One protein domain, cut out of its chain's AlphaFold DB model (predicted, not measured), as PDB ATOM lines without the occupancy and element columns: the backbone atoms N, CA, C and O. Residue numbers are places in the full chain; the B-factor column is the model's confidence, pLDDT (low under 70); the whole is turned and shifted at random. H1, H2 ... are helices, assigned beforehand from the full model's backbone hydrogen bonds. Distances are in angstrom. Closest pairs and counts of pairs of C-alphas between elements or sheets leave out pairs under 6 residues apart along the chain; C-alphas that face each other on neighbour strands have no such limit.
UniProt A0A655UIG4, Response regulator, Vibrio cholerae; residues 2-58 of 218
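This is residues 2 to 58 of the 218 residues of the protein "Response regulator" of Vibrio cholerae (UniProt A0A655UIG4). Four short helices cross one another in a small cluster: H2 packs on H3 and on H4, H1 packs crosswise on H3, and a wide loop, residues 23 to 35, swings out at the end of the long axis opposite to the tip of H4. The 57 printed residues have four named helices, H1, H2, H3 and H4 in that order along the chain, and no named strand, an all-helix domain. It is compact, with a radius of gyration of the C-alphas of 10.5 A and spans of 31 by 21 by 18 A.

Start at the longest helix, H4, residues 45 to 56. It touches H2, residues 12 to 22, at a steep tilt of 47 degrees, opposite ways; look for their closest C-alphas at Ala 52 and Leu 14, 6.4 A apart. H2 in turn touches H3, residues 36 to 43, at a steep tilt of 48 degrees, the same way, with the C-alphas of Ala 22 and Ala 39 closest at 5.3 A. H3 touches H1, residues 2 to 8, about perpendicular at 79 degrees, the closest C-alphas being those of His 37 and Ala 5, 5.8 A apart. H1 and H4 are close but not clearly touching, at a shallow tilt of 8 degrees, the same way; their closest C-alphas, Ile 4 and Ala 45, are 7.4 A apart. In H1, H2, H3 and H4 every O i to N i+4 pair is within hydrogen-bond range.

Find C-alpha 45 at (36.253, -7.171, 32.146); from there H4 runs 16.6 A to C-alpha 56 at (52.579, -9.652, 30.618). H2 is 15.2 A long, H3 10.5 A. H1 begins at C-alpha 2, (34.587, 2.657, 29.344), and is 10.1 A long.

The C-alphas farthest apart are those of Arg 30 and Ala 57, 31.9 A. The printed part has no cut. The link from H2 to H3, 13 residues, is long; those from H1 to H2 and from H3 to H4 are tight. The mean pLDDT of the printed part is 87.3; look for low confidence, under 70, at residues 57 to 58.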
ATOM      1  N   ASP A   2      33.828   1.537  29.934       77.44
ATOM      2  CA  ASP A   2      34.587   2.657  29.344       77.44
ATOM      3  C   ASP A   2      35.960   2.882  29.995       77.44
ATOM      4  O   ASP A   2      36.961   2.876  29.294       77.44
ATOM      5  N   ALA A   3      36.045   2.891  31.331       83.00
ATOM      6  CA  ALA A   3      37.329   3.021  32.037       83.00
ATOM      7  C   ALA A   3      38.358   1.922  31.684       83.00
ATOM      8  O   ALA A   3      39.562   2.163  31.702       83.00
ATOM      9  N   ILE A   4      37.899   0.707  31.348       82.25
ATOM     10  CA  ILE A   4      38.794  -0.380  30.924       82.25
ATOM     11  C   ILE A   4      39.309  -0.085  29.519       82.25
ATOM     12  O   ILE A   4      40.511  -0.157  29.299       82.25
ATOM     13  N   ALA A   5      38.417   0.291  28.596       80.81
ATOM     14  CA  ALA A   5      38.785   0.665  27.233       80.81
ATOM     15  C   ALA A   5      39.762   1.856  27.206       80.81
ATOM     16  O   ALA A   5      40.737   1.826  26.462       80.81
ATOM     17  N   GLU A   6      39.542   2.859  28.058       86.56
ATOM     18  CA  GLU A   6      40.423   4.023  28.226       86.56
ATOM     19  C   GLU A   6      41.795   3.659  28.798       86.56
ATOM     20  O   GLU A   6      42.779   4.310  28.477       86.56
ATOM     21  N   THR A   7      41.887   2.604  29.610       86.06
ATOM     22  CA  THR A   7      43.172   2.160  30.169       86.06
ATOM     23  C   THR A   7      43.967   1.342  29.151       86.06
ATOM     24  O   THR A   7      45.148   1.592  28.931       86.06
ATOM     25  N   ILE A   8      43.327   0.367  28.497       87.62
ATOM     26  CA  ILE A   8      44.008  -0.571  27.588       87.62
ATOM     27  C   ILE A   8      44.458   0.071  26.276       87.62
ATOM     28  O   ILE A   8      45.291  -0.502  25.584       87.62
ATOM     29  N   VAL A   9      43.894   1.221  25.895       85.56
ATOM     30  CA  VAL A   9      44.195   1.874  24.610       85.56
ATOM     31  C   VAL A   9      45.665   2.289  24.482       85.56
ATOM     32  O   VAL A   9      46.174   2.420  23.372       85.56
ATOM     33  N   HIS A  10      46.346   2.433  25.618       85.62
ATOM     34  CA  HIS A  10      47.777   2.702  25.719       85.62
ATOM     35  C   HIS A  10      48.651   1.461  25.480       85.62
ATOM     36  O   HIS A  10      49.866   1.574  25.481       85.62
ATOM     37  N   GLU A  11      48.057   0.290  25.231       88.69
ATOM     38  CA  GLU A  11      48.767  -0.946  24.893       88.69
ATOM     39  C   GLU A  11      48.258  -1.500  23.551       88.69
ATOM     40  O   GLU A  11      47.356  -2.347  23.518       88.69
ATOM     41  N   PRO A  12      48.815  -1.056  22.407       87.44
ATOM     42  CA  PRO A  12      48.294  -1.409  21.085       87.44
ATOM     43  C   PRO A  12      48.252  -2.915  20.801       87.44
ATOM     44  O   PRO A  12      47.314  -3.404  20.173       87.44
ATOM     45  N   VAL A  13      49.228  -3.675  21.307       87.25
ATOM     46  CA  VAL A  13      49.251  -5.141  21.173       87.25
ATOM     47  C   VAL A  13      48.082  -5.778  21.934       87.25
ATOM     48  O   VAL A  13      47.427  -6.686  21.415       87.25
ATOM     49  N   LEU A  14      47.765  -5.278  23.134       89.88
ATOM     50  CA  LEU A  14      46.609  -5.730  23.912       89.88
ATOM     51  C   LEU A  14      45.296  -5.361  23.213       89.88
ATOM     52  O   LEU A  14      44.415  -6.214  23.090       89.88
ATOM     53  N   VAL A  15      45.179  -4.131  22.701       91.56
ATOM     54  CA  VAL A  15      44.026  -3.696  21.893       91.56
ATOM     55  C   VAL A  15      43.815  -4.632  20.708       91.56
ATOM     56  O   VAL A  15      42.692  -5.091  20.480       91.56
ATOM     57  N   ALA A  16      44.894  -4.968  19.999       90.69
ATOM     58  CA  ALA A  16      44.822  -5.871  18.865       90.69
ATOM     59  C   ALA A  16      44.290  -7.253  19.273       90.69
ATOM     60  O   ALA A  16      43.383  -7.811  18.659       90.69
ATOM     61  N   LYS A  17      44.802  -7.808  20.376       91.25
ATOM     62  CA  LYS A  17      44.338  -9.108  20.872       91.25
ATOM     63  C   LYS A  17      42.888  -9.093  21.333       91.25
ATOM     64  O   LYS A  17      42.160 -10.044  21.058       91.25
ATOM     65  N   ILE A  18      42.439  -8.020  21.972       93.56
ATOM     66  CA  ILE A  18      41.050  -7.875  22.415       93.56
ATOM     67  C   ILE A  18      40.095  -7.850  21.221       93.56
ATOM     68  O   ILE A  18      39.119  -8.599  21.212       93.56
ATOM     69  N   ILE A  19      40.388  -7.047  20.196       92.31
ATOM     70  CA  ILE A  19      39.556  -6.978  18.984       92.31
ATOM     71  C   ILE A  19      39.587  -8.317  18.234       92.31
ATOM     72  O   ILE A  19      38.531  -8.831  17.865       92.31
ATOM     73  N   GLN A  20      40.767  -8.930  18.083       92.75
ATOM     74  CA  GLN A  20      40.916 -10.252  17.468       92.75
ATOM     75  C   GLN A  20      40.023 -11.298  18.154       92.75
ATOM     76  O   GLN A  20      39.277 -12.023  17.496       92.75
ATOM     77  N   ILE A  21      40.080 -11.377  19.484       91.38
ATOM     78  CA  ILE A  21      39.320 -12.364  20.258       91.38
ATOM     79  C   ILE A  21      37.819 -12.058  20.189       91.38
ATOM     80  O   ILE A  21      37.025 -12.981  19.996       91.38
ATOM     81  N   ALA A  22      37.422 -10.783  20.252       93.00
ATOM     82  CA  ALA A  22      36.026 -10.356  20.118       93.00
ATOM     83  C   ALA A  22      35.417 -10.656  18.739       93.00
ATOM     84  O   ALA A  22      34.203 -10.835  18.643       93.00
ATOM     85  N   ASN A  23      36.240 -10.732  17.691       92.38
ATOM     86  CA  ASN A  23      35.820 -11.091  16.334       92.38
ATOM     87  C   ASN A  23      35.973 -12.592  16.031       92.38
ATOM     88  O   ASN A  23      35.608 -13.048  14.949       92.38
ATOM     89  N   SER A  24      36.487 -13.385  16.976       91.50
ATOM     90  CA  SER A  24      36.664 -14.820  16.768       91.50
ATOM     91  C   SER A  24      35.328 -15.567  16.712       91.50
ATOM     92  O   SER A  24      34.361 -15.247  17.412       91.50
ATOM     93  N   SER A  25      35.296 -16.641  15.920       86.88
ATOM     94  CA  SER A  25      34.122 -17.513  15.790       86.88
ATOM     95  C   SER A  25      33.692 -18.154  17.113       86.88
ATOM     96  O   SER A  25      32.525 -18.516  17.252       86.88
ATOM     97  N   TYR A  26      34.594 -18.239  18.099       87.31
ATOM     98  CA  TYR A  26      34.315 -18.765  19.435       87.31
ATOM     99  C   TYR A  26      33.170 -18.021  20.137       87.31
ATOM    100  O   TYR A  26      32.331 -18.654  20.774       87.31
ATOM    101  N   PHE A  27      33.093 -16.693  19.990       86.69
ATOM    102  CA  PHE A  27      32.041 -15.893  20.630       86.69
ATOM    103  C   PHE A  27      30.749 -15.800  19.808       86.69
ATOM    104  O   PHE A  27      29.726 -15.351  20.320       86.69
ATOM    105  N   GLY A  28      30.766 -16.234  18.542       84.44
ATOM    106  CA  GLY A  28      29.562 -16.362  17.717       84.44
ATOM    107  C   GLY A  28      28.818 -15.050  17.426       84.44
ATOM    108  O   GLY A  28      27.625 -15.086  17.109       84.44
ATOM    109  N   PHE A  29      29.473 -13.889  17.538       87.88
ATOM    110  CA  PHE A  29      28.848 -12.610  17.195       87.88
ATOM    111  C   PHE A  29      28.550 -12.526  15.693       87.88
ATOM    112  O   PHE A  29      29.336 -12.954  14.856       87.88
ATOM    113  N   ARG A  30      27.398 -11.942  15.335       82.75
ATOM    114  CA  ARG A  30      26.929 -11.877  13.936       82.75
ATOM    115  C   ARG A  30      27.725 -10.920  13.048       82.75
ATOM    116  O   ARG A  30      27.613 -11.009  11.830       82.75
ATOM    117  N   ARG A  31      28.424  -9.951  13.640       86.06
ATOM    118  CA  ARG A  31      29.201  -8.928  12.931       86.06
ATOM    119  C   ARG A  31      30.521  -8.699  13.645       86.06
ATOM    120  O   ARG A  31      30.540  -8.627  14.877       86.06
ATOM    121  N   ASN A  32      31.578  -8.511  12.867       89.31
ATOM    122  CA  ASN A  32      32.855  -8.035  13.382       89.31
ATOM    123  C   ASN A  32      32.703  -6.604  13.913       89.31
ATOM    124  O   ASN A  32      31.771  -5.887  13.537       89.31
ATOM    125  N   THR A  33      33.586  -6.221  14.826       91.44
ATOM    126  CA  THR A  33      33.694  -4.862  15.347       91.44
ATOM    127  C   THR A  33      35.107  -4.335  15.141       91.44
ATOM    128  O   THR A  33      36.076  -5.031  15.445       91.44
ATOM    129  N   ASP A  34      35.190  -3.088  14.685       90.94
ATOM    130  CA  ASP A  34      36.411  -2.274  14.692       90.94
ATOM    131  C   ASP A  34      36.431  -1.334  15.919       90.94
ATOM    132  O   ASP A  34      37.351  -0.551  16.108       90.94
ATOM    133  N   SER A  35      35.415  -1.392  16.787       92.50
ATOM    134  CA  SER A  35      35.324  -0.565  17.992       92.50
ATOM    135  C   SER A  35      35.893  -1.291  19.208       92.50
ATOM    136  O   SER A  35      35.357  -2.315  19.646       92.50
ATOM    137  N   LEU A  36      36.935  -0.714  19.818       91.88
ATOM    138  CA  LEU A  36      37.525  -1.215  21.065       91.88
ATOM    139  C   LEU A  36      36.506  -1.269  22.211       91.88
ATOM    140  O   LEU A  36      36.472  -2.233  22.972       91.88
ATOM    141  N   HIS A  37      35.644  -0.256  22.316       92.00
ATOM    142  CA  HIS A  37      34.612  -0.200  23.353       92.00
ATOM    143  C   HIS A  37      33.615  -1.347  23.193       92.00
ATOM    144  O   HIS A  37      33.278  -2.020  24.167       92.00
ATOM    145  N   GLU A  38      33.182  -1.609  21.958       92.25
ATOM    146  CA  GLU A  38      32.301  -2.736  21.670       92.25
ATOM    147  C   GLU A  38      33.003  -4.078  21.920       92.25
ATOM    148  O   GLU A  38      32.394  -4.979  22.493       92.25
ATOM    149  N   ALA A  39      34.287  -4.211  21.572       92.81
ATOM    150  CA  ALA A  39      35.066  -5.416  21.851       92.81
ATOM    151  C   ALA A  39      35.179  -5.694  23.363       92.81
ATOM    152  O   ALA A  39      34.884  -6.805  23.807       92.81
ATOM    153  N   VAL A  40      35.506  -4.683  24.178       93.19
ATOM    154  CA  VAL A  40      35.539  -4.808  25.648       93.19
ATOM    155  C   VAL A  40      34.153  -5.133  26.204       93.19
ATOM    156  O   VAL A  40      34.034  -5.978  27.089       93.19
ATOM    157  N   ALA A  41      33.095  -4.508  25.683       92.44
ATOM    158  CA  ALA A  41      31.727  -4.789  26.111       92.44
ATOM    159  C   ALA A  41      31.299  -6.233  25.791       92.44
ATOM    160  O   ALA A  41      30.635  -6.866  26.611       92.44
ATOM    161  N   ARG A  42      31.707  -6.759  24.629       93.19
ATOM    162  CA  ARG A  42      31.454  -8.137  24.182       93.19
ATOM    163  C   ARG A  42      32.187  -9.179  25.031       93.19
ATOM    164  O   ARG A  42      31.587 -10.191  25.382       93.19
ATOM    165  N   LEU A  43      33.464  -8.947  25.338       92.06
ATOM    166  CA  LEU A  43      34.304  -9.894  26.083       92.06
ATOM    167  C   LEU A  43      34.104  -9.818  27.602       92.06
ATOM    168  O   LEU A  43      34.224 -10.823  28.301       92.06
ATOM    169  N   GLY A  44      33.801  -8.626  28.112       91.31
ATOM    170  CA  GLY A  44      33.710  -8.345  29.538       91.31
ATOM    171  C   GLY A  44      35.072  -8.195  30.228       91.31
ATOM    172  O   GLY A  44      36.112  -8.641  29.745       91.31
ATOM    173  N   ALA A  45      35.051  -7.562  31.405       89.19
ATOM    174  CA  ALA A  45      36.253  -7.171  32.146       89.19
ATOM    175  C   ALA A  45      37.171  -8.350  32.513       89.19
ATOM    176  O   ALA A  45      38.375  -8.262  32.319       89.19
ATOM    177  N   VAL A  46      36.598  -9.463  32.989       89.81
ATOM    178  CA  VAL A  46      37.360 -10.628  33.480       89.81
ATOM    179  C   VAL A  46      38.213 -11.256  32.379       89.81
ATOM    180  O   VAL A  46      39.366 -11.626  32.602       89.81
ATOM    181  N   LEU A  47      37.658 -11.380  31.172       90.12
ATOM    182  CA  LEU A  47      38.393 -11.951  30.051       90.12
ATOM    183  C   LEU A  47      39.451 -10.975  29.530       90.12
ATOM    184  O   LEU A  47      40.569 -11.394  29.255       90.12
ATOM    185  N   VAL A  48      39.122  -9.681  29.445       91.50
ATOM    186  CA  VAL A  48      40.085  -8.633  29.072       91.50
ATOM    187  C   VAL A  48      41.280  -8.615  30.029       91.50
ATOM    188  O   VAL A  48      42.422  -8.612  29.577       91.50
ATOM    189  N   GLU A  49      41.030  -8.687  31.336       87.25
ATOM    190  CA  GLU A  49      42.071  -8.788  32.363       87.25
ATOM    191  C   GLU A  49      42.915 -10.059  32.188       87.25
ATOM    192  O   GLU A  49      44.142  -9.998  32.213       87.25
ATOM    193  N   SER A  50      42.276 -11.200  31.920       87.62
ATOM    194  CA  SER A  50      42.980 -12.468  31.680       87.62
ATOM    195  C   SER A  50      43.897 -12.400  30.454       87.62
ATOM    196  O   SER A  50      45.023 -12.896  30.494       87.62
ATOM    197  N   ILE A  51      43.444 -11.758  29.371       87.06
ATOM    198  CA  ILE A  51      44.254 -11.530  28.166       87.06
ATOM    199  C   ILE A  51      45.443 -10.624  28.505       87.06
ATOM    200  O   ILE A  51      46.575 -10.959  28.159       87.06
ATOM    201  N   ALA A  52      45.213  -9.522  29.223       86.19
ATOM    202  CA  ALA A  52      46.274  -8.605  29.635       86.19
ATOM    203  C   ALA A  52      47.348  -9.312  30.474       86.19
ATOM    204  O   ALA A  52      48.531  -9.236  30.148       86.19
ATOM    205  N   ILE A  53      46.943 -10.087  31.486       83.81
ATOM    206  CA  ILE A  53      47.860 -10.877  32.319       83.81
ATOM    207  C   ILE A  53      48.646 -11.883  31.469       83.81
ATOM    208  O   ILE A  53      49.845 -12.058  31.679       83.81
ATOM    209  N   SER A  54      48.002 -12.524  30.487       82.50
ATOM    210  CA  SER A  54      48.681 -13.483  29.607       82.50
ATOM    211  C   SER A  54      49.760 -12.838  28.731       82.50
ATOM    212  O   SER A  54      50.781 -13.469  28.466       82.50
ATOM    213  N   LEU A  55      49.573 -11.577  28.326       78.62
ATOM    214  CA  LEU A  55      50.559 -10.829  27.544       78.62
ATOM    215  C   LEU A  55      51.728 -10.336  28.401       78.62
ATOM    216  O   LEU A  55      52.852 -10.329  27.918       78.62
ATOM    217  N   LEU A  56      51.503 -10.017  29.682       71.19
ATOM    218  CA  LEU A  56      52.579  -9.652  30.618       71.19
ATOM    219  C   LEU A  56      53.595 -10.785  30.843       71.19
ATOM    220  O   LEU A  56      54.728 -10.524  31.242       71.19
ATOM    221  N   ALA A  57      53.206 -12.037  30.591       61.41
ATOM    222  CA  ALA A  57      54.106 -13.186  30.663       61.41
ATOM    223  C   ALA A  57      55.092 -13.266  29.478       61.41
ATOM    224  O   ALA A  57      56.016 -14.082  29.502       61.41
ATOM    225  N   ILE A  58      54.904 -12.443  28.442       63.41
ATOM    226  CA  ILE A  58      55.798 -12.339  27.290       63.41
ATOM    227  C   ILE A  58      56.810 -11.232  27.598       63.41
ATOM    228  O   ILE A  58      56.488 -10.049  27.560       63.41
TER     229      ILE A  58